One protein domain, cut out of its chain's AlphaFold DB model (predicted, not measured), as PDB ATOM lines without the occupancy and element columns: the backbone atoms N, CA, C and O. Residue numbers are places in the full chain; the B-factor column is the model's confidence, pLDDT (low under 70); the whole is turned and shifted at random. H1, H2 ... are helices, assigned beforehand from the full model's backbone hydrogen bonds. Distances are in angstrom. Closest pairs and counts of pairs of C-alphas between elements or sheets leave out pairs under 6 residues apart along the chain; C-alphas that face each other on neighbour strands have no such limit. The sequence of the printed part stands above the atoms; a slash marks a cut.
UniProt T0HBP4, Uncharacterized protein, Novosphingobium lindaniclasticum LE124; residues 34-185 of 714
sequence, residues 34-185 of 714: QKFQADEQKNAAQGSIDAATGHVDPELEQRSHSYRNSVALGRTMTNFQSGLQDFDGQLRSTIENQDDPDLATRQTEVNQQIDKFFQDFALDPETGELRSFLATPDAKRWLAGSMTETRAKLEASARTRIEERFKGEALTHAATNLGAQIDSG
ATOM      1  N   GLN A  34      29.171  13.879 -85.780       73.88
ATOM      2  CA  GLN A  34      28.015  13.737 -84.886       73.88
ATOM      3  C   GLN A  34      27.595  12.278 -84.713       73.88
ATOM      4  O   GLN A  34      27.308  11.849 -83.600       73.88
ATOM      5  N   LYS A  35      27.583  11.495 -85.797       73.44
ATOM      6  CA  LYS A  35      27.287  10.062 -85.742       73.44
ATOM      7  C   LYS A  35      28.368   9.305 -84.979       73.44
ATOM      8  O   LYS A  35      28.031   8.478 -84.146       73.44
ATOM      9  N   PHE A  36      29.640   9.628 -85.206       65.62
ATOM     10  CA  PHE A  36      30.754   9.047 -84.465       65.62
ATOM     11  C   PHE A  36      30.660   9.390 -82.979       65.62
ATOM     12  O   PHE A  36      30.755   8.488 -82.166       65.62
ATOM     13  N   GLN A  37      30.361  10.642 -82.616       69.19
ATOM     14  CA  GLN A  37      30.130  11.031 -81.220       69.19
ATOM     15  C   GLN A  37      28.916  10.323 -80.598       69.19
ATOM     16  O   GLN A  37      28.981   9.905 -79.445       69.19
ATOM     17  N   ALA A  38      27.817  10.156 -81.336       74.31
ATOM     18  CA  ALA A  38      26.628   9.455 -80.851       74.31
ATOM     19  C   ALA A  38      26.871   7.946 -80.677       74.31
ATOM     20  O   ALA A  38      26.482   7.371 -79.661       74.31
ATOM     21  N   ASP A  39      27.548   7.310 -81.635       69.69
ATOM     22  CA  ASP A  39      27.946   5.903 -81.560       69.69
ATOM     23  C   ASP A  39      29.003   5.697 -80.458       69.69
ATOM     24  O   ASP A  39      28.961   4.704 -79.736       69.69
ATOM     25  N   GLU A  40      29.910   6.656 -80.258       68.19
ATOM     26  CA  GLU A  40      30.895   6.665 -79.175       68.19
ATOM     27  C   GLU A  40      30.227   6.785 -77.801       68.19
ATOM     28  O   GLU A  40      30.570   6.023 -76.898       68.19
ATOM     29  N   GLN A  41      29.229   7.660 -77.648       73.19
ATOM     30  CA  GLN A  41      28.430   7.782 -76.423       73.19
ATOM     31  C   GLN A  41      27.575   6.540 -76.164       73.19
ATOM     32  O   GLN A  41      27.474   6.085 -75.026       73.19
ATOM     33  N   LYS A  42      26.976   5.959 -77.208       77.31
ATOM     34  CA  LYS A  42      26.165   4.745 -77.088       77.31
ATOM     35  C   LYS A  42      27.019   3.539 -76.704       77.31
ATOM     36  O   LYS A  42      26.639   2.794 -75.806       77.31
ATOM     37  N   ASN A  43      28.183   3.380 -77.329       74.62
ATOM     38  CA  ASN A  43      29.145   2.338 -76.978       74.62
ATOM     39  C   ASN A  43      29.717   2.559 -75.571       74.62
ATOM     40  O   ASN A  43      29.887   1.595 -74.833       74.62
ATOM     41  N   ALA A  44      29.954   3.810 -75.166       69.06
ATOM     42  CA  ALA A  44      30.376   4.133 -73.806       69.06
ATOM     43  C   ALA A  44      29.310   3.754 -72.766       69.06
ATOM     44  O   ALA A  44      29.639   3.167 -71.734       69.06
ATOM     45  N   ALA A  45      28.042   4.078 -73.035       74.88
ATOM     46  CA  ALA A  45      26.923   3.752 -72.159       74.88
ATOM     47  C   ALA A  45      26.709   2.235 -72.071       74.88
ATOM     48  O   ALA A  45      26.613   1.692 -70.973       74.88
ATOM     49  N   GLN A  46      26.706   1.545 -73.216       79.00
ATOM     50  CA  GLN A  46      26.537   0.096 -73.271       79.00
ATOM     51  C   GLN A  46      27.699  -0.630 -72.585       79.00
ATOM     52  O   GLN A  46      27.454  -1.471 -71.733       79.00
ATOM     53  N   GLY A  47      28.951  -0.240 -72.845       78.56
ATOM     54  CA  GLY A  47      30.120  -0.847 -72.199       78.56
ATOM     55  C   GLY A  47      30.132  -0.680 -70.676       78.56
ATOM     56  O   GLY A  47      30.549  -1.587 -69.957       78.56
ATOM     57  N   SER A  48      29.617   0.443 -70.159       71.38
ATOM     58  CA  SER A  48      29.452   0.633 -68.711       71.38
ATOM     59  C   SER A  48      28.392  -0.303 -68.117       71.38
ATOM     60  O   SER A  48      28.572  -0.790 -67.001       71.38
ATOM     61  N   ILE A  49      27.294  -0.551 -68.840       76.62
ATOM     62  CA  ILE A  49      26.209  -1.454 -68.417       76.62
ATOM     63  C   ILE A  49      26.658  -2.918 -68.510       76.62
ATOM     64  O   ILE A  49      26.433  -3.698 -67.586       76.62
ATOM     65  N   ASP A  50      27.333  -3.284 -69.595       80.25
ATOM     66  CA  ASP A  50      27.860  -4.626 -69.840       80.25
ATOM     67  C   ASP A  50      28.871  -5.027 -68.761       80.25
ATOM     68  O   ASP A  50      28.827  -6.143 -68.246       80.25
ATOM     69  N   ALA A  51      29.743  -4.104 -68.344       75.88
ATOM     70  CA  ALA A  51      30.657  -4.337 -67.229       75.88
ATOM     71  C   ALA A  51      29.912  -4.540 -65.900       75.88
ATOM     72  O   ALA A  51      30.231  -5.474 -65.167       75.88
ATOM     73  N   ALA A  52      28.898  -3.718 -65.614       71.25
ATOM     74  CA  ALA A  52      28.089  -3.844 -64.401       71.25
ATOM     75  C   ALA A  52      27.270  -5.150 -64.352       71.25
ATOM     76  O   ALA A  52      26.914  -5.613 -63.272       71.25
ATOM     77  N   THR A  53      26.978  -5.744 -65.511       81.00
ATOM     78  CA  THR A  53      26.172  -6.970 -65.645       81.00
ATOM     79  C   THR A  53      26.991  -8.222 -65.980       81.00
ATOM     80  O   THR A  53      26.439  -9.317 -66.004       81.00
ATOM     81  N   GLY A  54      28.305  -8.096 -66.203       81.88
ATOM     82  CA  GLY A  54      29.193  -9.212 -66.548       81.88
ATOM     83  C   GLY A  54      29.108  -9.687 -68.007       81.88
ATOM     84  O   GLY A  54      29.610 -10.763 -68.327       81.88
ATOM     85  N   HIS A  55      28.507  -8.903 -68.903       87.44
ATOM     86  CA  HIS A  55      28.243  -9.256 -70.302       87.44
ATOM     87  C   HIS A  55      29.104  -8.453 -71.292       87.44
ATOM     88  O   HIS A  55      28.585  -7.835 -72.214       87.44
ATOM     89  N   VAL A  56      30.427  -8.447 -71.107       84.81
ATOM     90  CA  VAL A  56      31.349  -7.678 -71.965       84.81
ATOM     91  C   VAL A  56      31.452  -8.292 -73.368       84.81
ATOM     92  O   VAL A  56      31.784  -9.470 -73.496       84.81
ATOM     93  N   ASP A  57      31.216  -7.488 -74.412       85.69
ATOM     94  CA  ASP A  57      31.408  -7.874 -75.816       85.69
ATOM     95  C   ASP A  57      32.902  -7.767 -76.197       85.69
ATOM     96  O   ASP A  57      33.442  -6.656 -76.283       85.69
ATOM     97  N   PRO A  58      33.591  -8.897 -76.451       80.75
ATOM     98  CA  PRO A  58      35.031  -8.909 -76.698       80.75
ATOM     99  C   PRO A  58      35.420  -8.251 -78.030       80.75
ATOM    100  O   PRO A  58      36.523  -7.716 -78.160       80.75
ATOM    101  N   GLU A  59      34.532  -8.251 -79.027       81.88
ATOM    102  CA  GLU A  59      34.825  -7.650 -80.326       81.88
ATOM    103  C   GLU A  59      34.689  -6.125 -80.295       81.88
ATOM    104  O   GLU A  59      35.465  -5.422 -80.955       81.88
ATOM    105  N   LEU A  60      33.721  -5.603 -79.535       78.62
ATOM    106  CA  LEU A  60      33.572  -4.163 -79.302       78.62
ATOM    107  C   LEU A  60      34.662  -3.631 -78.370       78.62
ATOM    108  O   LEU A  60      35.209  -2.555 -78.634       78.62
ATOM    109  N   GLU A  61      35.046  -4.411 -77.354       78.00
ATOM    110  CA  GLU A  61      36.201  -4.128 -76.495       78.00
ATOM    111  C   GLU A  61      37.482  -4.031 -77.327       78.00
ATOM    112  O   GLU A  61      38.240  -3.074 -77.192       78.00
ATOM    113  N   GLN A  62      37.714  -4.920 -78.288       78.00
ATOM    114  CA  GLN A  62      38.916  -4.812 -79.113       78.00
ATOM    115  C   GLN A  62      38.896  -3.591 -80.055       78.00
ATOM    116  O   GLN A  62      39.928  -2.945 -80.265       78.00
ATOM    117  N   ARG A  63      37.729  -3.253 -80.621       79.19
ATOM    118  CA  ARG A  63      37.609  -2.261 -81.706       79.19
ATOM    119  C   ARG A  63      37.411  -0.818 -81.245       79.19
ATOM    120  O   ARG A  63      37.829   0.091 -81.959       79.19
ATOM    121  N   SER A  64      36.814  -0.578 -80.078       81.00
ATOM    122  CA  SER A  64      36.452   0.771 -79.622       81.00
ATOM    123  C   SER A  64      37.249   1.197 -78.388       81.00
ATOM    124  O   SER A  64      37.198   0.563 -77.336       81.00
ATOM    125  N   HIS A  65      37.996   2.302 -78.502       77.31
ATOM    126  CA  HIS A  65      38.722   2.897 -77.371       77.31
ATOM    127  C   HIS A  65      37.759   3.391 -76.278       77.31
ATOM    128  O   HIS A  65      37.988   3.153 -75.097       77.31
ATOM    129  N   SER A  66      36.652   4.023 -76.676       74.94
ATOM    130  CA  SER A  66      35.606   4.480 -75.756       74.94
ATOM    131  C   SER A  66      34.944   3.312 -75.014       74.94
ATOM    132  O   SER A  66      34.823   3.355 -73.791       74.94
ATOM    133  N   TYR A  67      34.631   2.212 -75.714       80.00
ATOM    134  CA  TYR A  67      34.084   1.008 -75.074       80.00
ATOM    135  C   TYR A  67      35.072   0.418 -74.055       80.00
ATOM    136  O   TYR A  67      34.677   0.132 -72.928       80.00
ATOM    137  N   ARG A  68      36.373   0.323 -74.386       81.62
ATOM    138  CA  ARG A  68      37.416  -0.110 -73.429       81.62
ATOM    139  C   ARG A  68      37.498   0.774 -72.195       81.62
ATOM    140  O   ARG A  68      37.587   0.249 -71.089       81.62
ATOM    141  N   ASN A  69      37.464   2.094 -72.373       82.50
ATOM    142  CA  ASN A  69      37.472   3.038 -71.257       82.50
ATOM    143  C   ASN A  69      36.265   2.836 -70.344       82.50
ATOM    144  O   ASN A  69      36.450   2.744 -69.131       82.50
ATOM    145  N   SER A  70      35.066   2.698 -70.912       80.62
ATOM    146  CA  SER A  70      33.845   2.457 -70.143       80.62
ATOM    147  C   SER A  70      33.827   1.105 -69.438       80.62
ATOM    148  O   SER A  70      33.454   1.044 -68.270       80.62
ATOM    149  N   VAL A  71      34.265   0.027 -70.097       83.00
ATOM    150  CA  VAL A  71      34.348  -1.304 -69.475       83.00
ATOM    151  C   VAL A  71      35.371  -1.310 -68.337       83.00
ATOM    152  O   VAL A  71      35.079  -1.817 -67.254       83.00
ATOM    153  N   ALA A  72      36.553  -0.715 -68.539       83.25
ATOM    154  CA  ALA A  72      37.572  -0.596 -67.497       83.25
ATOM    155  C   ALA A  72      37.077   0.241 -66.307       83.25
ATOM    156  O   ALA A  72      37.260  -0.156 -65.155       83.25
ATOM    157  N   LEU A  73      36.396   1.361 -66.573       84.81
ATOM    158  CA  LEU A  73      35.785   2.196 -65.541       84.81
ATOM    159  C   LEU A  73      34.710   1.424 -64.762       84.81
ATOM    160  O   LEU A  73      34.762   1.404 -63.536       84.81
ATOM    161  N   GLY A  74      33.794   0.737 -65.453       83.31
ATOM    162  CA  GLY A  74      32.741  -0.067 -64.829       83.31
ATOM    163  C   GLY A  74      33.299  -1.196 -63.959       83.31
ATOM    164  O   GLY A  74      32.916  -1.320 -62.799       83.31
ATOM    165  N   ARG A  75      34.286  -1.956 -64.459       85.81
ATOM    166  CA  ARG A  75      34.993  -2.983 -63.668       85.81
ATOM    167  C   ARG A  75      35.669  -2.378 -62.432       85.81
ATOM    168  O   ARG A  75      35.576  -2.947 -61.350       85.81
ATOM    169  N   THR A  76      36.316  -1.218 -62.577       87.56
ATOM    170  CA  THR A  76      36.952  -0.502 -61.457       87.56
ATOM    171  C   THR A  76      35.919  -0.082 -60.410       87.56
ATOM    172  O   THR A  76      36.143  -0.295 -59.222       87.56
ATOM    173  N   MET A  77      34.773   0.457 -60.840       88.12
ATOM    174  CA  MET A  77      33.664   0.849 -59.966       88.12
ATOM    175  C   MET A  77      33.112  -0.335 -59.174       88.12
ATOM    176  O   MET A  77      33.042  -0.263 -57.947       88.12
ATOM    177  N   THR A  78      32.761  -1.426 -59.859       87.75
ATOM    178  CA  THR A  78      32.207  -2.629 -59.228       87.75
ATOM    179  C   THR A  78      33.200  -3.246 -58.249       87.75
ATOM    180  O   THR A  78      32.852  -3.471 -57.092       87.75
ATOM    181  N   ASN A  79      34.456  -3.443 -58.662       89.12
ATOM    182  CA  ASN A  79      35.480  -4.028 -57.794       89.12
ATOM    183  C   ASN A  79      35.756  -3.155 -56.565       89.12
ATOM    184  O   ASN A  79      35.937  -3.685 -55.472       89.12
ATOM    185  N   PHE A  80      35.778  -1.827 -56.725       93.31
ATOM    186  CA  PHE A  80      36.000  -0.904 -55.611       93.31
ATOM    187  C   PHE A  80      34.842  -0.942 -54.618       93.31
ATOM    188  O   PHE A  80      35.074  -1.020 -53.416       93.31
ATOM    189  N   GLN A  81      33.597  -0.956 -55.103       92.12
ATOM    190  CA  GLN A  81      32.421  -1.077 -54.242       92.12
ATOM    191  C   GLN A  81      32.391  -2.405 -53.478       92.12
ATOM    192  O   GLN A  81      32.142  -2.392 -52.274       92.12
ATOM    193  N   SER A  82      32.683  -3.529 -54.139       91.00
ATOM    194  CA  SER A  82      32.786  -4.831 -53.469       91.00
ATOM    195  C   SER A  82      33.915  -4.849 -52.437       91.00
ATOM    196  O   SER A  82      33.686  -5.221 -51.291       91.00
ATOM    197  N   GLY A  83      35.101  -4.348 -52.796       94.31
ATOM    198  CA  GLY A  83      36.231  -4.258 -51.870       94.31
ATOM    199  C   GLY A  83      35.934  -3.394 -50.642       94.31
ATOM    200  O   GLY A  83      36.326  -3.752 -49.538       94.31
ATOM    201  N   LEU A  84      35.195  -2.290 -50.804       95.06
ATOM    202  CA  LEU A  84      34.762  -1.450 -49.683       95.06
ATOM    203  C   LEU A  84      33.787  -2.162 -48.742       95.06
ATOM    204  O   LEU A  84      33.863  -1.953 -47.534       95.06
ATOM    205  N   GLN A  85      32.869  -2.974 -49.275       93.75
ATOM    206  CA  GLN A  85      31.937  -3.749 -48.449       93.75
ATOM    207  C   GLN A  85      32.681  -4.780 -47.599       93.75
ATOM    208  O   GLN A  85      32.437  -4.871 -46.395       93.75
ATOM    209  N   ASP A  86      33.626  -5.502 -48.203       93.88
ATOM    210  CA  ASP A  86      34.456  -6.474 -47.490       93.88
ATOM    211  C   ASP A  86      35.343  -5.782 -46.443       93.88
ATOM    212  O   ASP A  86      35.463  -6.243 -45.302       93.88
ATOM    213  N   PHE A  87      35.925  -4.634 -46.804       96.94
ATOM    214  CA  PHE A  87      36.786  -3.864 -45.916       96.94
ATOM    215  C   PHE A  87      36.033  -3.245 -44.733       96.94
ATOM    216  O   PHE A  87      36.567  -3.251 -43.629       96.94
ATOM    217  N   ASP A  88      34.791  -2.774 -44.899       94.75
ATOM    218  CA  ASP A  88      33.983  -2.273 -43.772       94.75
ATOM    219  C   ASP A  88      33.825  -3.349 -42.680       94.75
ATOM    220  O   ASP A  88      33.962  -3.058 -41.492       94.75
ATOM    221  N   GLY A  89      33.639  -4.618 -43.061       94.44
ATOM    222  CA  GLY A  89      33.623  -5.740 -42.117       94.44
ATOM    223  C   GLY A  89      34.951  -5.923 -41.369       94.44
ATOM    224  O   GLY A  89      34.961  -6.065 -40.143       94.44
ATOM    225  N   GLN A  90      36.077  -5.868 -42.087       96.38
ATOM    226  CA  GLN A  90      37.423  -5.980 -41.503       96.38
ATOM    227  C   GLN A  90      37.749  -4.808 -40.571       96.38
ATOM    228  O   GLN A  90      38.302  -5.002 -39.486       96.38
ATOM    229  N   LEU A  91      37.368  -3.595 -40.969       96.31
ATOM    230  CA  LEU A  91      37.573  -2.370 -40.209       96.31
ATOM    231  C   LEU A  91      36.808  -2.414 -38.884       96.31
ATOM    232  O   LEU A  91      37.374  -2.120 -37.832       96.31
ATOM    233  N   ARG A  92      35.541  -2.852 -38.912       96.19
ATOM    234  CA  ARG A  92      34.742  -3.059 -37.696       96.19
ATOM    235  C   ARG A  92      35.375  -4.089 -36.772       96.19
ATOM    236  O   ARG A  92      35.511  -3.811 -35.586       96.19
ATOM    237  N   SER A  93      35.799  -5.229 -37.319       96.25
ATOM    238  CA  SER A  93      36.464  -6.274 -36.537       96.25
ATOM    239  C   SER A  93      37.772  -5.781 -35.917       96.25
ATOM    240  O   SER A  93      38.045  -6.085 -34.760       96.25
ATOM    241  N   THR A  94      38.549  -4.977 -36.645       96.69
ATOM    242  CA  THR A  94      39.767  -4.351 -36.114       96.69
ATOM    243  C   THR A  94      39.417  -3.469 -34.922       96.69
ATOM    244  O   THR A  94      39.917  -3.711 -33.830       96.69
ATOM    245  N   ILE A  95      38.484  -2.524 -35.085       97.31
ATOM    246  CA  ILE A  95      38.052  -1.608 -34.013       97.31
ATOM    247  C   ILE A  95      37.534  -2.373 -32.784       97.31
ATOM    248  O   ILE A  95      37.791  -1.957 -31.656       97.31
ATOM    249  N   GLU A  96      36.815  -3.479 -32.981       95.69
ATOM    250  CA  GLU A  96      36.260  -4.312 -31.904       95.69
ATOM    251  C   GLU A  96      37.318  -5.103 -31.126       95.69
ATOM    252  O   GLU A  96      37.101  -5.396 -29.950       95.69
ATOM    253  N   ASN A  97      38.457  -5.402 -31.749       96.31
ATOM    254  CA  ASN A  97      39.542  -6.180 -31.152       96.31
ATOM    255  C   ASN A  97      40.663  -5.321 -30.545       96.31
ATOM    256  O   ASN A  97      41.571  -5.872 -29.932       96.31
ATOM    257  N   GLN A  98      40.611  -3.993 -30.680       96.31
ATOM    258  CA  GLN A  98      41.606  -3.102 -30.073       96.31
ATOM    259  C   GLN A  98      41.516  -3.109 -28.543       96.31
ATOM    260  O   GLN A  98      40.431  -2.941 -27.992       96.31
ATOM    261  N   ASP A  99      42.638  -3.210 -27.846       94.38
ATOM    262  CA  ASP A  99      42.711  -3.180 -26.378       94.38
ATOM    263  C   ASP A  99      43.680  -2.115 -25.837       94.38
ATOM    264  O   ASP A  99      43.744  -1.895 -24.628       94.38
ATOM    265  N   ASP A 100      44.372  -1.388 -26.719       95.25
ATOM    266  CA  ASP A 100      45.354  -0.375 -26.326       95.25
ATOM    267  C   ASP A 100      44.716   0.737 -25.462       95.25
ATOM    268  O   ASP A 100      43.645   1.242 -25.810       95.25
ATOM    269  N   PRO A 101      45.305   1.138 -24.322       90.12
ATOM    270  CA  PRO A 101      44.729   2.167 -23.456       90.12
ATOM    271  C   PRO A 101      44.814   3.593 -24.031       90.12
ATOM    272  O   PRO A 101      44.194   4.501 -23.476       90.12
ATOM    273  N   ASP A 102      45.567   3.817 -25.110       93.31
ATOM    274  CA  ASP A 102      45.723   5.114 -25.759       93.31
ATOM    275  C   ASP A 102      44.855   5.247 -27.022       93.31
ATOM    276  O   ASP A 102      44.984   4.525 -28.015       93.31
ATOM    277  N   LEU A 103      43.984   6.260 -27.014       93.94
ATOM    278  CA  LEU A 103      43.086   6.562 -28.126       93.94
ATOM    279  C   LEU A 103      43.850   6.901 -29.415       93.94
ATOM    280  O   LEU A 103      43.408   6.527 -30.504       93.94
ATOM    281  N   ALA A 104      44.985   7.600 -29.313       95.00
ATOM    282  CA  ALA A 104      45.763   7.992 -30.487       95.00
ATOM    283  C   ALA A 104      46.407   6.775 -31.168       95.00
ATOM    284  O   ALA A 104      46.419   6.686 -32.401       95.00
ATOM    285  N   THR A 105      46.870   5.807 -30.379       95.75
ATOM    286  CA  THR A 105      47.393   4.528 -30.870       95.75
ATOM    287  C   THR A 105      46.308   3.730 -31.595       95.75
ATOM    288  O   THR A 105      46.518   3.330 -32.744       95.75
ATOM    289  N   ARG A 106      45.098   3.627 -31.022       97.00
ATOM    290  CA  ARG A 106      43.953   2.978 -31.695       97.00
ATOM    291  C   ARG A 106      43.585   3.641 -33.027       97.00
ATOM    292  O   ARG A 106      43.351   2.958 -34.026       97.00
ATOM    293  N   GLN A 107      43.548   4.973 -33.069       96.56
ATOM    294  CA  GLN A 107      43.277   5.720 -34.303       96.56
ATOM    295  C   GLN A 107      44.374   5.503 -35.354       96.56
ATOM    296  O   GLN A 107      44.075   5.387 -36.542       96.56
ATOM    297  N   THR A 108      45.635   5.426 -34.927       97.19
ATOM    298  CA  THR A 108      46.781   5.210 -35.818       97.19
ATOM    299  C   THR A 108      46.732   3.836 -36.475       97.19
ATOM    300  O   THR A 108      46.897   3.748 -37.688       97.19
ATOM    301  N   GLU A 109      46.454   2.781 -35.708       96.81
ATOM    302  CA  GLU A 109      46.310   1.422 -36.239       96.81
ATOM    303  C   GLU A 109      45.203   1.345 -37.300       96.81
ATOM    304  O   GLU A 109      45.397   0.791 -38.381       96.81
ATOM    305  N   VAL A 110      44.055   1.970 -37.036       97.38
ATOM    306  CA  VAL A 110      42.939   1.974 -37.985       97.38
ATOM    307  C   VAL A 110      43.265   2.780 -39.244       97.38
ATOM    308  O   VAL A 110      42.975   2.320 -40.348       97.38
ATOM    309  N   ASN A 111      43.938   3.925 -39.120       96.94
ATOM    310  CA  ASN A 111      44.403   4.678 -40.287       96.94
ATOM    311  C   ASN A 111      45.403   3.864 -41.126       96.94
ATOM    312  O   ASN A 111      45.308   3.871 -42.349       96.94
ATOM    313  N   GLN A 112      46.303   3.105 -40.490       97.06
ATOM    314  CA  GLN A 112      47.224   2.205 -41.193       97.06
ATOM    315  C   GLN A 112      46.479   1.103 -41.958       97.06
ATOM    316  O   GLN A 112      46.856   0.791 -43.086       97.06
ATOM    317  N   GLN A 113      45.405   0.543 -41.390       97.19
ATOM    318  CA  GLN A 113      44.565  -0.438 -42.088       97.19
ATOM    319  C   GLN A 113      43.822   0.180 -43.278       97.19
ATOM    320  O   GLN A 113      43.757  -0.426 -44.347       97.19
ATOM    321  N   ILE A 114      43.299   1.401 -43.122       97.44
ATOM    322  CA  ILE A 114      42.651   2.153 -44.207       97.44
ATOM    323  C   ILE A 114      43.653   2.422 -45.339       97.44
ATOM    324  O   ILE A 114      43.352   2.162 -46.504       97.44
ATOM    325  N   ASP A 115      44.856   2.891 -45.008       96.94
ATOM    326  CA  ASP A 115      45.909   3.160 -45.989       96.94
ATOM    327  C   ASP A 115      46.359   1.879 -46.698       96.94
ATOM    328  O   ASP A 115      46.485   1.863 -47.925       96.94
ATOM    329  N   LYS A 116      46.514   0.782 -45.947       96.50
ATOM    330  CA  LYS A 116      46.834  -0.536 -46.495       96.50
ATOM    331  C   LYS A 116      45.762  -1.025 -47.466       96.50
ATOM    332  O   LYS A 116      46.113  -1.484 -48.546       96.50
ATOM    333  N   PHE A 117      44.478  -0.887 -47.137       96.94
ATOM    334  CA  PHE A 117      43.386  -1.248 -48.046       96.94
ATOM    335  C   PHE A 117      43.466  -0.485 -49.371       96.94
ATOM    336  O   PHE A 117      43.402  -1.090 -50.441       96.94
ATOM    337  N   PHE A 118      43.642   0.839 -49.321       96.38
ATOM    338  CA  PHE A 118      43.736   1.641 -50.539       96.38
ATOM    339  C   PHE A 118      44.995   1.311 -51.353       96.38
ATOM    340  O   PHE A 118      44.923   1.227 -52.582       96.38
ATOM    341  N   GLN A 119      46.127   1.072 -50.688       95.75
ATOM    342  CA  GLN A 119      47.359   0.638 -51.339       95.75
ATOM    343  C   GLN A 119      47.180  -0.723 -52.022       95.75
ATOM    344  O   GLN A 119      47.457  -0.845 -53.215       95.75
ATOM    345  N   ASP A 120      46.658  -1.713 -51.296       95.25
ATOM    346  CA  ASP A 120      46.443  -3.074 -51.788       95.25
ATOM    347  C   ASP A 120      45.379  -3.105 -52.899       95.25
ATOM    348  O   ASP A 120      45.444  -3.951 -53.791       95.25
ATOM    349  N   PHE A 121      44.413  -2.179 -52.903       95.69
ATOM    350  CA  PHE A 121      43.421  -2.067 -53.973       95.69
ATOM    351  C   PHE A 121      44.004  -1.462 -55.260       95.69
ATOM    352  O   PHE A 121      43.698  -1.938 -56.355       95.69
ATOM    353  N   ALA A 122      44.819  -0.407 -55.159       92.88
ATOM    354  CA  ALA A 122      45.395   0.257 -56.332       92.88
ATOM    355  C   ALA A 122      46.567  -0.519 -56.941       92.88
ATOM    356  O   ALA A 122      46.729  -0.522 -58.166       92.88
ATOM    357  N   LEU A 123      47.386  -1.142 -56.094       94.50
ATOM    358  CA  LEU A 123      48.628  -1.790 -56.487       94.50
ATOM    359  C   LEU A 123      48.470  -3.306 -56.516       94.50
ATOM    360  O   LEU A 123      47.728  -3.909 -55.740       94.50
ATOM    361  N   ASP A 124      49.162  -3.925 -57.457       92.44
ATOM    362  CA  ASP A 124      49.382  -5.357 -57.451       92.44
ATOM    363  C   ASP A 124      50.419  -5.696 -56.357       92.44
ATOM    364  O   ASP A 124      51.476  -5.061 -56.299       92.44
ATOM    365  N   PRO A 125      50.126  -6.652 -55.459       90.31
ATOM    366  CA  PRO A 125      50.966  -6.915 -54.292       90.31
ATOM    367  C   PRO A 125      52.322  -7.548 -54.635       90.31
ATOM    368  O   PRO A 125      53.238  -7.464 -53.820       90.31
ATOM    369  N   GLU A 126      52.469  -8.177 -55.806       92.94
ATOM    370  CA  GLU A 126      53.721  -8.821 -56.223       92.94
ATOM    371  C   GLU A 126      54.636  -7.841 -56.959       92.94
ATOM    372  O   GLU A 126      55.853  -7.844 -56.764       92.94
ATOM    373  N   THR A 127      54.050  -6.998 -57.807       94.12
ATOM    374  CA  THR A 127      54.803  -6.110 -58.705       94.12
ATOM    375  C   THR A 127      54.919  -4.676 -58.190       94.12
ATOM    376  O   THR A 127      55.836  -3.957 -58.582       94.12
ATOM    377  N   GLY A 128      53.999  -4.235 -57.326       92.44
ATOM    378  CA  GLY A 128      53.875  -2.835 -56.912       92.44
ATOM    379  C   GLY A 128      53.378  -1.903 -58.025       92.44
ATOM    380  O   GLY A 128      53.349  -0.687 -57.836       92.44
ATOM    381  N   GLU A 129      52.992  -2.447 -59.182       92.25
ATOM    382  CA  GLU A 129      52.434  -1.681 -60.293       92.25
ATOM    383  C   GLU A 129      50.925  -1.461 -60.116       92.25
ATOM    384  O   GLU A 129      50.252  -2.166 -59.365       92.25
ATOM    385  N   LEU A 130      50.365  -0.473 -60.822       90.38
ATOM    386  CA  LEU A 130      48.914  -0.270 -60.847       90.38
ATOM    387  C   LEU A 130      48.222  -1.500 -61.443       90.38
ATOM    388  O   LEU A 130      48.592  -1.957 -62.526       90.38
ATOM    389  N   ARG A 131      47.171  -1.988 -60.778       89.25
ATOM    390  CA  ARG A 131      46.429  -3.171 -61.233       89.25
ATOM    391  C   ARG A 131      45.874  -3.001 -62.649       89.25
ATOM    392  O   ARG A 131      45.449  -1.919 -63.052       89.25
ATOM    393  N   SER A 132      45.798  -4.107 -63.386       82.75
ATOM    394  CA  SER A 132      45.447  -4.130 -64.814       82.75
ATOM    395  C   SER A 132      44.063  -3.560 -65.151       82.75
ATOM    396  O   SER A 132      43.874  -3.033 -66.246       82.75
ATOM    397  N   PHE A 133      43.096  -3.590 -64.225       81.06
ATOM    398  CA  PHE A 133      41.783  -2.962 -64.439       81.06
ATOM    399  C   PHE A 133      41.845  -1.423 -64.475       81.06
ATOM    400  O   PHE A 133      40.942  -0.791 -65.014       81.06
ATOM    401  N   LEU A 134      42.944  -0.817 -64.007       84.56
ATOM    402  CA  LEU A 134      43.252   0.612 -64.133       84.56
ATOM    403  C   LEU A 134      43.955   0.940 -65.458       84.56
ATOM    404  O   LEU A 134      44.768   1.863 -65.527       84.56
ATOM    405  N   ALA A 135      43.657   0.197 -66.526       81.75
ATOM    406  CA  ALA A 135      44.311   0.339 -67.826       81.75
ATOM    407  C   ALA A 135      44.144   1.734 -68.458       81.75
ATOM    408  O   ALA A 135      44.952   2.125 -69.302       81.75
ATOM    409  N   THR A 136      43.119   2.500 -68.067       89.00
ATOM    410  CA  THR A 136      42.722   3.731 -68.762       89.00
ATOM    411  C   THR A 136      42.894   4.976 -67.882       89.00
ATOM    412  O   THR A 136      42.707   4.908 -66.664       89.00
ATOM    413  N   PRO A 137      43.255   6.144 -68.458       88.88
ATOM    414  CA  PRO A 137      43.391   7.385 -67.692       88.88
ATOM    415  C   PRO A 137      42.116   7.785 -66.940       88.88
ATOM    416  O   PRO A 137      42.207   8.313 -65.835       88.88
ATOM    417  N   ASP A 138      40.941   7.517 -67.513       85.94
ATOM    418  CA  ASP A 138      39.656   7.870 -66.902       85.94
ATOM    419  C   ASP A 138      39.358   7.004 -65.674       85.94
ATOM    420  O   ASP A 138      38.980   7.546 -64.636       85.94
ATOM    421  N   ALA A 139      39.634   5.695 -65.735       86.44
ATOM    422  CA  ALA A 139      39.531   4.804 -64.579       86.44
ATOM    423  C   ALA A 139      40.492   5.220 -63.452       86.44
ATOM    424  O   ALA A 139      40.096   5.250 -62.289       86.44
ATOM    425  N   LYS A 140      41.727   5.624 -63.790       91.81
ATOM    426  CA  LYS A 140      42.708   6.133 -62.812       91.81
ATOM    427  C   LYS A 140      42.236   7.420 -62.133       91.81
ATOM    428  O   LYS A 140      42.321   7.526 -60.913       91.81
ATOM    429  N   ARG A 141      41.739   8.397 -62.905       92.62
ATOM    430  CA  ARG A 141      41.221   9.665 -62.355       92.62
ATOM    431  C   ARG A 141      39.997   9.434 -61.480       92.62
ATOM    432  O   ARG A 141      39.922  10.008 -60.396       92.62
ATOM    433  N   TRP A 142      39.069   8.595 -61.943       93.50
ATOM    434  CA  TRP A 142      37.891   8.230 -61.170       93.50
ATOM    435  C   TRP A 142      38.288   7.565 -59.850       93.50
ATOM    436  O   TRP A 142      37.896   8.059 -58.797       93.50
ATOM    437  N   LEU A 143      39.141   6.531 -59.891       93.94
ATOM    438  CA  LEU A 143      39.576   5.828 -58.684       93.94
ATOM    439  C   LEU A 143      40.279   6.777 -57.709       93.94
ATOM    440  O   LEU A 143      39.952   6.765 -56.530       93.94
ATOM    441  N   ALA A 144      41.194   7.631 -58.176       93.62
ATOM    442  CA  ALA A 144      41.881   8.591 -57.309       93.62
ATOM    443  C   ALA A 144      40.900   9.543 -56.595       93.62
ATOM    444  O   ALA A 144      41.037   9.796 -55.393       93.62
ATOM    445  N   GLY A 145      39.881  10.032 -57.311       94.81
ATOM    446  CA  GLY A 145      38.810  10.846 -56.732       94.81
ATOM    447  C   GLY A 145      37.984  10.071 -55.703       94.81
ATOM    448  O   GLY A 145      37.809  10.532 -54.575       94.81
ATOM    449  N   SER A 146      37.546   8.860 -56.056       95.19
ATOM    450  CA  SER A 146      36.751   7.997 -55.178       95.19
ATOM    451  C   SER A 146      37.515   7.537 -53.938       95.19
ATOM    452  O   SER A 146      36.933   7.513 -52.856       95.19
ATOM    453  N   MET A 147      38.809   7.228 -54.050       95.50
ATOM    454  CA  MET A 147      39.668   6.891 -52.912       95.50
ATOM    455  C   MET A 147      39.803   8.074 -51.959       95.50
ATOM    456  O   MET A 147      39.624   7.901 -50.761       95.50
ATOM    457  N   THR A 148      40.037   9.281 -52.481       95.44
ATOM    458  CA  THR A 148      40.169  10.490 -51.651       95.44
ATOM    459  C   THR A 148      38.890  10.764 -50.857       95.44
ATOM    460  O   THR A 148      38.940  10.960 -49.643       95.44
ATOM    461  N   GLU A 149      37.730  10.731 -51.522       96.12
ATOM    462  CA  GLU A 149      36.439  10.962 -50.867       96.12
ATOM    463  C   GLU A 149      36.097   9.849 -49.865       96.12
ATOM    464  O   GLU A 149      35.660  10.119 -48.745       96.12
ATOM    465  N   THR A 150      36.307   8.589 -50.251       95.75
ATOM    466  CA  THR A 150      35.949   7.440 -49.412       95.75
ATOM    467  C   THR A 150      36.869   7.315 -48.205       95.75
ATOM    468  O   THR A 150      36.387   7.010 -47.118       95.75
ATOM    469  N   ARG A 151      38.166   7.617 -48.351       96.75
ATOM    470  CA  ARG A 151      39.136   7.625 -47.248       96.75
ATOM    471  C   ARG A 151      38.699   8.572 -46.142       96.75
ATOM    472  O   ARG A 151      38.587   8.144 -45.002       96.75
ATOM    473  N   ALA A 152      38.345   9.811 -46.488       96.12
ATOM    474  CA  ALA A 152      37.867  10.787 -45.510       96.12
ATOM    475  C   ALA A 152      36.595  10.313 -44.778       96.12
ATOM    476  O   ALA A 152      36.463  10.511 -43.570       96.12
ATOM    477  N   LYS A 153      35.667   9.651 -45.487       96.06
ATOM    478  CA  LYS A 153      34.449   9.080 -44.882       96.06
ATOM    479  C   LYS A 153      34.761   7.909 -43.945       96.06
ATOM    480  O   LYS A 153      34.201   7.857 -42.851       96.06
ATOM    481  N   LEU A 154      35.646   6.998 -44.354       95.62
ATOM    482  CA  LEU A 154      36.063   5.850 -43.546       95.62
ATOM    483  C   LEU A 154      36.821   6.296 -42.293       95.62
ATOM    484  O   LEU A 154      36.479   5.846 -41.207       95.62
ATOM    485  N   GLU A 155      37.775   7.223 -42.415       96.94
ATOM    486  CA  GLU A 155      38.518   7.777 -41.274       96.94
ATOM    487  C   GLU A 155      37.582   8.463 -40.271       96.94
ATOM    488  O   GLU A 155      37.687   8.230 -39.067       96.94
ATOM    489  N   ALA A 156      36.636   9.280 -40.751       96.44
ATOM    490  CA  ALA A 156      35.665   9.945 -39.887       96.44
ATOM    491  C   ALA A 156      34.751   8.936 -39.173       96.44
ATOM    492  O   ALA A 156      34.581   9.014 -37.958       96.44
ATOM    493  N   SER A 157      34.201   7.962 -39.907       95.81
ATOM    494  CA  SER A 157      33.324   6.943 -39.319       95.81
ATOM    495  C   SER A 157      34.064   6.034 -38.337       95.81
ATOM    496  O   SER A 157      33.514   5.679 -37.294       95.81
ATOM    497  N   ALA A 158      35.299   5.648 -38.662       96.25
ATOM    498  CA  ALA A 158      36.139   4.842 -37.792       96.25
ATOM    499  C   ALA A 158      36.482   5.599 -36.510       96.25
ATOM    500  O   ALA A 158      36.326   5.051 -35.423       96.25
ATOM    501  N   ARG A 159      36.872   6.876 -36.621       96.19
ATOM    502  CA  ARG A 159      37.182   7.726 -35.468       96.19
ATOM    503  C   ARG A 159      36.012   7.804 -34.492       96.19
ATOM    504  O   ARG A 159      36.220   7.544 -33.312       96.19
ATOM    505  N   THR A 160      34.802   8.083 -34.980       96.25
ATOM    506  CA  THR A 160      33.598   8.114 -34.135       96.25
ATOM    507  C   THR A 160      33.388   6.781 -33.416       96.25
ATOM    508  O   THR A 160      33.190   6.766 -32.205       96.25
ATOM    509  N   ARG A 161      33.505   5.650 -34.125       96.50
ATOM    510  CA  ARG A 161      33.295   4.316 -33.535       96.50
ATOM    511  C   ARG A 161      34.363   3.952 -32.498       96.50
ATOM    512  O   ARG A 161      34.033   3.382 -31.461       96.50
ATOM    513  N   ILE A 162      35.629   4.284 -32.759       96.38
ATOM    514  CA  ILE A 162      36.738   4.098 -31.810       96.38
ATOM    515  C   ILE A 162      36.495   4.951 -30.563       96.38
ATOM    516  O   ILE A 162      36.607   4.439 -29.454       96.38
ATOM    517  N   GLU A 163      36.124   6.222 -30.726       95.19
ATOM    518  CA  GLU A 163      35.835   7.120 -29.604       95.19
ATOM    519  C   GLU A 163      34.655   6.626 -28.759       95.19
ATOM    520  O   GLU A 163      34.765   6.590 -27.536       95.19
ATOM    521  N   GLU A 164      33.551   6.199 -29.376       95.25
ATOM    522  CA  GLU A 164      32.392   5.632 -28.672       95.25
ATOM    523  C   GLU A 164      32.759   4.369 -27.882       95.25
ATOM    524  O   GLU A 164      32.427   4.259 -26.698       95.25
ATOM    525  N   ARG A 165      33.494   3.436 -28.502       95.56
ATOM    526  CA  ARG A 165      33.952   2.206 -27.842       95.56
ATOM    527  C   ARG A 165      34.905   2.507 -26.688       95.56
ATOM    528  O   ARG A 165      34.703   2.011 -25.583       95.56
ATOM    529  N   PHE A 166      35.890   3.372 -26.917       95.50
ATOM    530  CA  PHE A 166      36.862   3.787 -25.907       95.50
ATOM    531  C   PHE A 166      36.188   4.463 -24.703       95.50
ATOM    532  O   PHE A 166      36.516   4.164 -23.556       95.50
ATOM    533  N   LYS A 167      35.190   5.327 -24.943       95.62
ATOM    534  CA  LYS A 167      34.358   5.903 -23.873       95.62
ATOM    535  C   LYS A 167      33.613   4.818 -23.095       95.62
ATOM    536  O   LYS A 167      33.643   4.837 -21.867       95.62
ATOM    537  N   GLY A 168      32.969   3.873 -23.785       95.44
ATOM    538  CA  GLY A 168      32.233   2.774 -23.153       95.44
ATOM    539  C   GLY A 168      33.114   1.888 -22.265       95.44
ATOM    540  O   GLY A 168      32.739   1.569 -21.135       95.44
ATOM    541  N   GLU A 169      34.314   1.549 -22.733       95.38
ATOM    542  CA  GLU A 169      35.316   0.811 -21.953       95.38
ATOM    543  C   GLU A 169      35.768   1.603 -20.727       95.38
ATOM    544  O   GLU A 169      35.748   1.083 -19.611       95.38
ATOM    545  N   ALA A 170      36.105   2.883 -20.901       95.44
ATOM    546  CA  ALA A 170      36.530   3.730 -19.795       95.44
ATOM    547  C   ALA A 170      35.443   3.879 -18.717       95.44
ATOM    548  O   ALA A 170      35.746   3.797 -17.526       95.44
ATOM    549  N   LEU A 171      34.177   4.042 -19.113       96.38
ATOM    550  CA  LEU A 171      33.042   4.072 -18.186       96.38
ATOM    551  C   LEU A 171      32.843   2.725 -17.480       96.38
ATOM    552  O   LEU A 171      32.577   2.699 -16.281       96.38
ATOM    553  N   THR A 172      33.036   1.606 -18.182       96.25
ATOM    554  CA  THR A 172      32.954   0.258 -17.593       96.25
ATOM    555  C   THR A 172      34.056   0.032 -16.554       96.25
ATOM    556  O   THR A 172      33.793  -0.463 -15.452       96.25
ATOM    557  N   HIS A 173      35.290   0.443 -16.852       94.69
ATOM    558  CA  HIS A 173      36.397   0.395 -15.899       94.69
ATOM    559  C   HIS A 173      36.166   1.326 -14.706       94.69
ATOM    560  O   HIS A 173      36.425   0.930 -13.568       94.69
ATOM    561  N   ALA A 174      35.624   2.525 -14.940       95.38
ATOM    562  CA  ALA A 174      35.253   3.449 -13.876       95.38
ATOM    563  C   ALA A 174      34.175   2.854 -12.957       95.38
ATOM    564  O   ALA A 174      34.347   2.861 -11.741       95.38
ATOM    565  N   ALA A 175      33.112   2.271 -13.518       96.62
ATOM    566  CA  ALA A 175      32.070   1.579 -12.759       96.62
ATOM    567  C   ALA A 175      32.642   0.415 -11.935       96.62
ATOM    568  O   ALA A 175      32.313   0.262 -10.762       96.62
ATOM    569  N   THR A 176      33.552  -0.370 -12.519       96.00
ATOM    570  CA  THR A 176      34.212  -1.492 -11.831       96.00
ATOM    571  C   THR A 176      35.065  -1.011 -10.655       96.00
ATOM    572  O   THR A 176      34.961  -1.548  -9.552       96.00
ATOM    573  N   ASN A 177      35.883   0.026 -10.863       94.88
ATOM    574  CA  ASN A 177      36.723   0.607  -9.816       94.88
ATOM    575  C   ASN A 177      35.865   1.218  -8.697       94.88
ATOM    576  O   ASN A 177      36.077   0.925  -7.523       94.88
ATOM    577  N   LEU A 178      34.836   1.985  -9.060       94.19
ATOM    578  CA  LEU A 178      33.892   2.551  -8.104       94.19
ATOM    579  C   LEU A 178      33.156   1.459  -7.312       94.19
ATOM    580  O   LEU A 178      32.999   1.589  -6.102       94.19
ATOM    581  N   GLY A 179      32.753   0.363  -7.957       93.56
ATOM    582  CA  GLY A 179      32.165  -0.792  -7.278       93.56
ATOM    583  C   GLY A 179      33.091  -1.371  -6.202       93.56
ATOM    584  O   GLY A 179      32.649  -1.587  -5.074       93.56
ATOM    585  N   ALA A 180      34.380  -1.538  -6.519       92.38
ATOM    586  CA  ALA A 180      35.391  -1.999  -5.565       92.38
ATOM    587  C   ALA A 180      35.633  -0.996  -4.419       92.38
ATOM    588  O   ALA A 180      35.810  -1.397  -3.270       92.38
ATOM    589  N   GLN A 181      35.591   0.306  -4.708       90.38
ATOM    590  CA  GLN A 181      35.686   1.368  -3.702       90.38
ATOM    591  C   GLN A 181      34.483   1.391  -2.745       90.38
ATOM    592  O   GLN A 181      34.645   1.604  -1.542       90.38
ATOM    593  N   ILE A 182      33.271   1.149  -3.262       89.19
ATOM    594  CA  ILE A 182      32.064   1.006  -2.437       89.19
ATOM    595  C   ILE A 182      32.198  -0.223  -1.529       89.19
ATOM    596  O   ILE A 182      31.884  -0.132  -0.344       89.19
ATOM    597  N   ASP A 183      32.720  -1.342  -2.046       88.06
ATOM    598  CA  ASP A 183      32.982  -2.547  -1.247       88.06
ATOM    599  C   ASP A 183      33.976  -2.305  -0.106       88.06
ATOM    600  O   ASP A 183      33.777  -2.813   0.999       88.06
ATOM    601  N   SER A 184      35.030  -1.523  -0.353       86.94
ATOM    602  CA  SER A 184      36.037  -1.193   0.659       86.94
ATOM    603  C   SER A 184      35.630  -0.042   1.585       86.94
ATOM    604  O   SER A 184      36.336   0.232   2.555       86.94
ATOM    605  N   GLY A 185      34.532   0.663   1.289       82.31
ATOM    606  CA  GLY A 185      34.086   1.852   2.022       82.31
ATOM    607  C   GLY A 185      34.981   3.088   1.845       82.31
ATOM    608  O   GLY A 185      34.841   4.051   2.599       82.31
TER     609      GLY A 185
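What this domain is: This is residues 34 to 185 of the 714 residues of an uncharacterized protein of Novosphingobium lindaniclasticum LE124 (UniProt T0HBP4). A long rod: H3, H4 and H5 form an up-and-down bundle, each running against the one before, with H1 packed on H3 near one end. Residues 171 to 185, mostly H5, stick out at the other. The 152 printed residues, with helices H1 to H5 and no named strand, are all helix and extended: radius of gyration of the C-alphas 23.0 A, spans 88 by 30 by 23 A.

Where its parts are: H1, residues 34 to 53, begins at C-alpha 34 (28.015, 13.737, -84.886). H2 is residues 58 to 63, H3 65 to 97, 47.1 A long, and H4 103 to 122. H5, 137 to 184, 69.3 A, ends at C-alpha 184 (36.037, -1.193, 0.659).

How they stand to each other: H3, the hub, touches H1 at closest C-alphas Ser 70 and Ser 48, 5.0 A, and H5 at Leu 73 and Ala 139, 4.7 A. H2 touches H3 only at the corner. H3 and H4 are a hairpin, as are H4 and H5. Every O i to N i+4 pair is within hydrogen-bond range in H1, H2, H4 and H5; H3 has 28 of 29.

The domain as a whole: The printed part has no cut. The H4 to H5 link is long. Residues 36, 37, 39, 40 and 44 are under pLDDT 70.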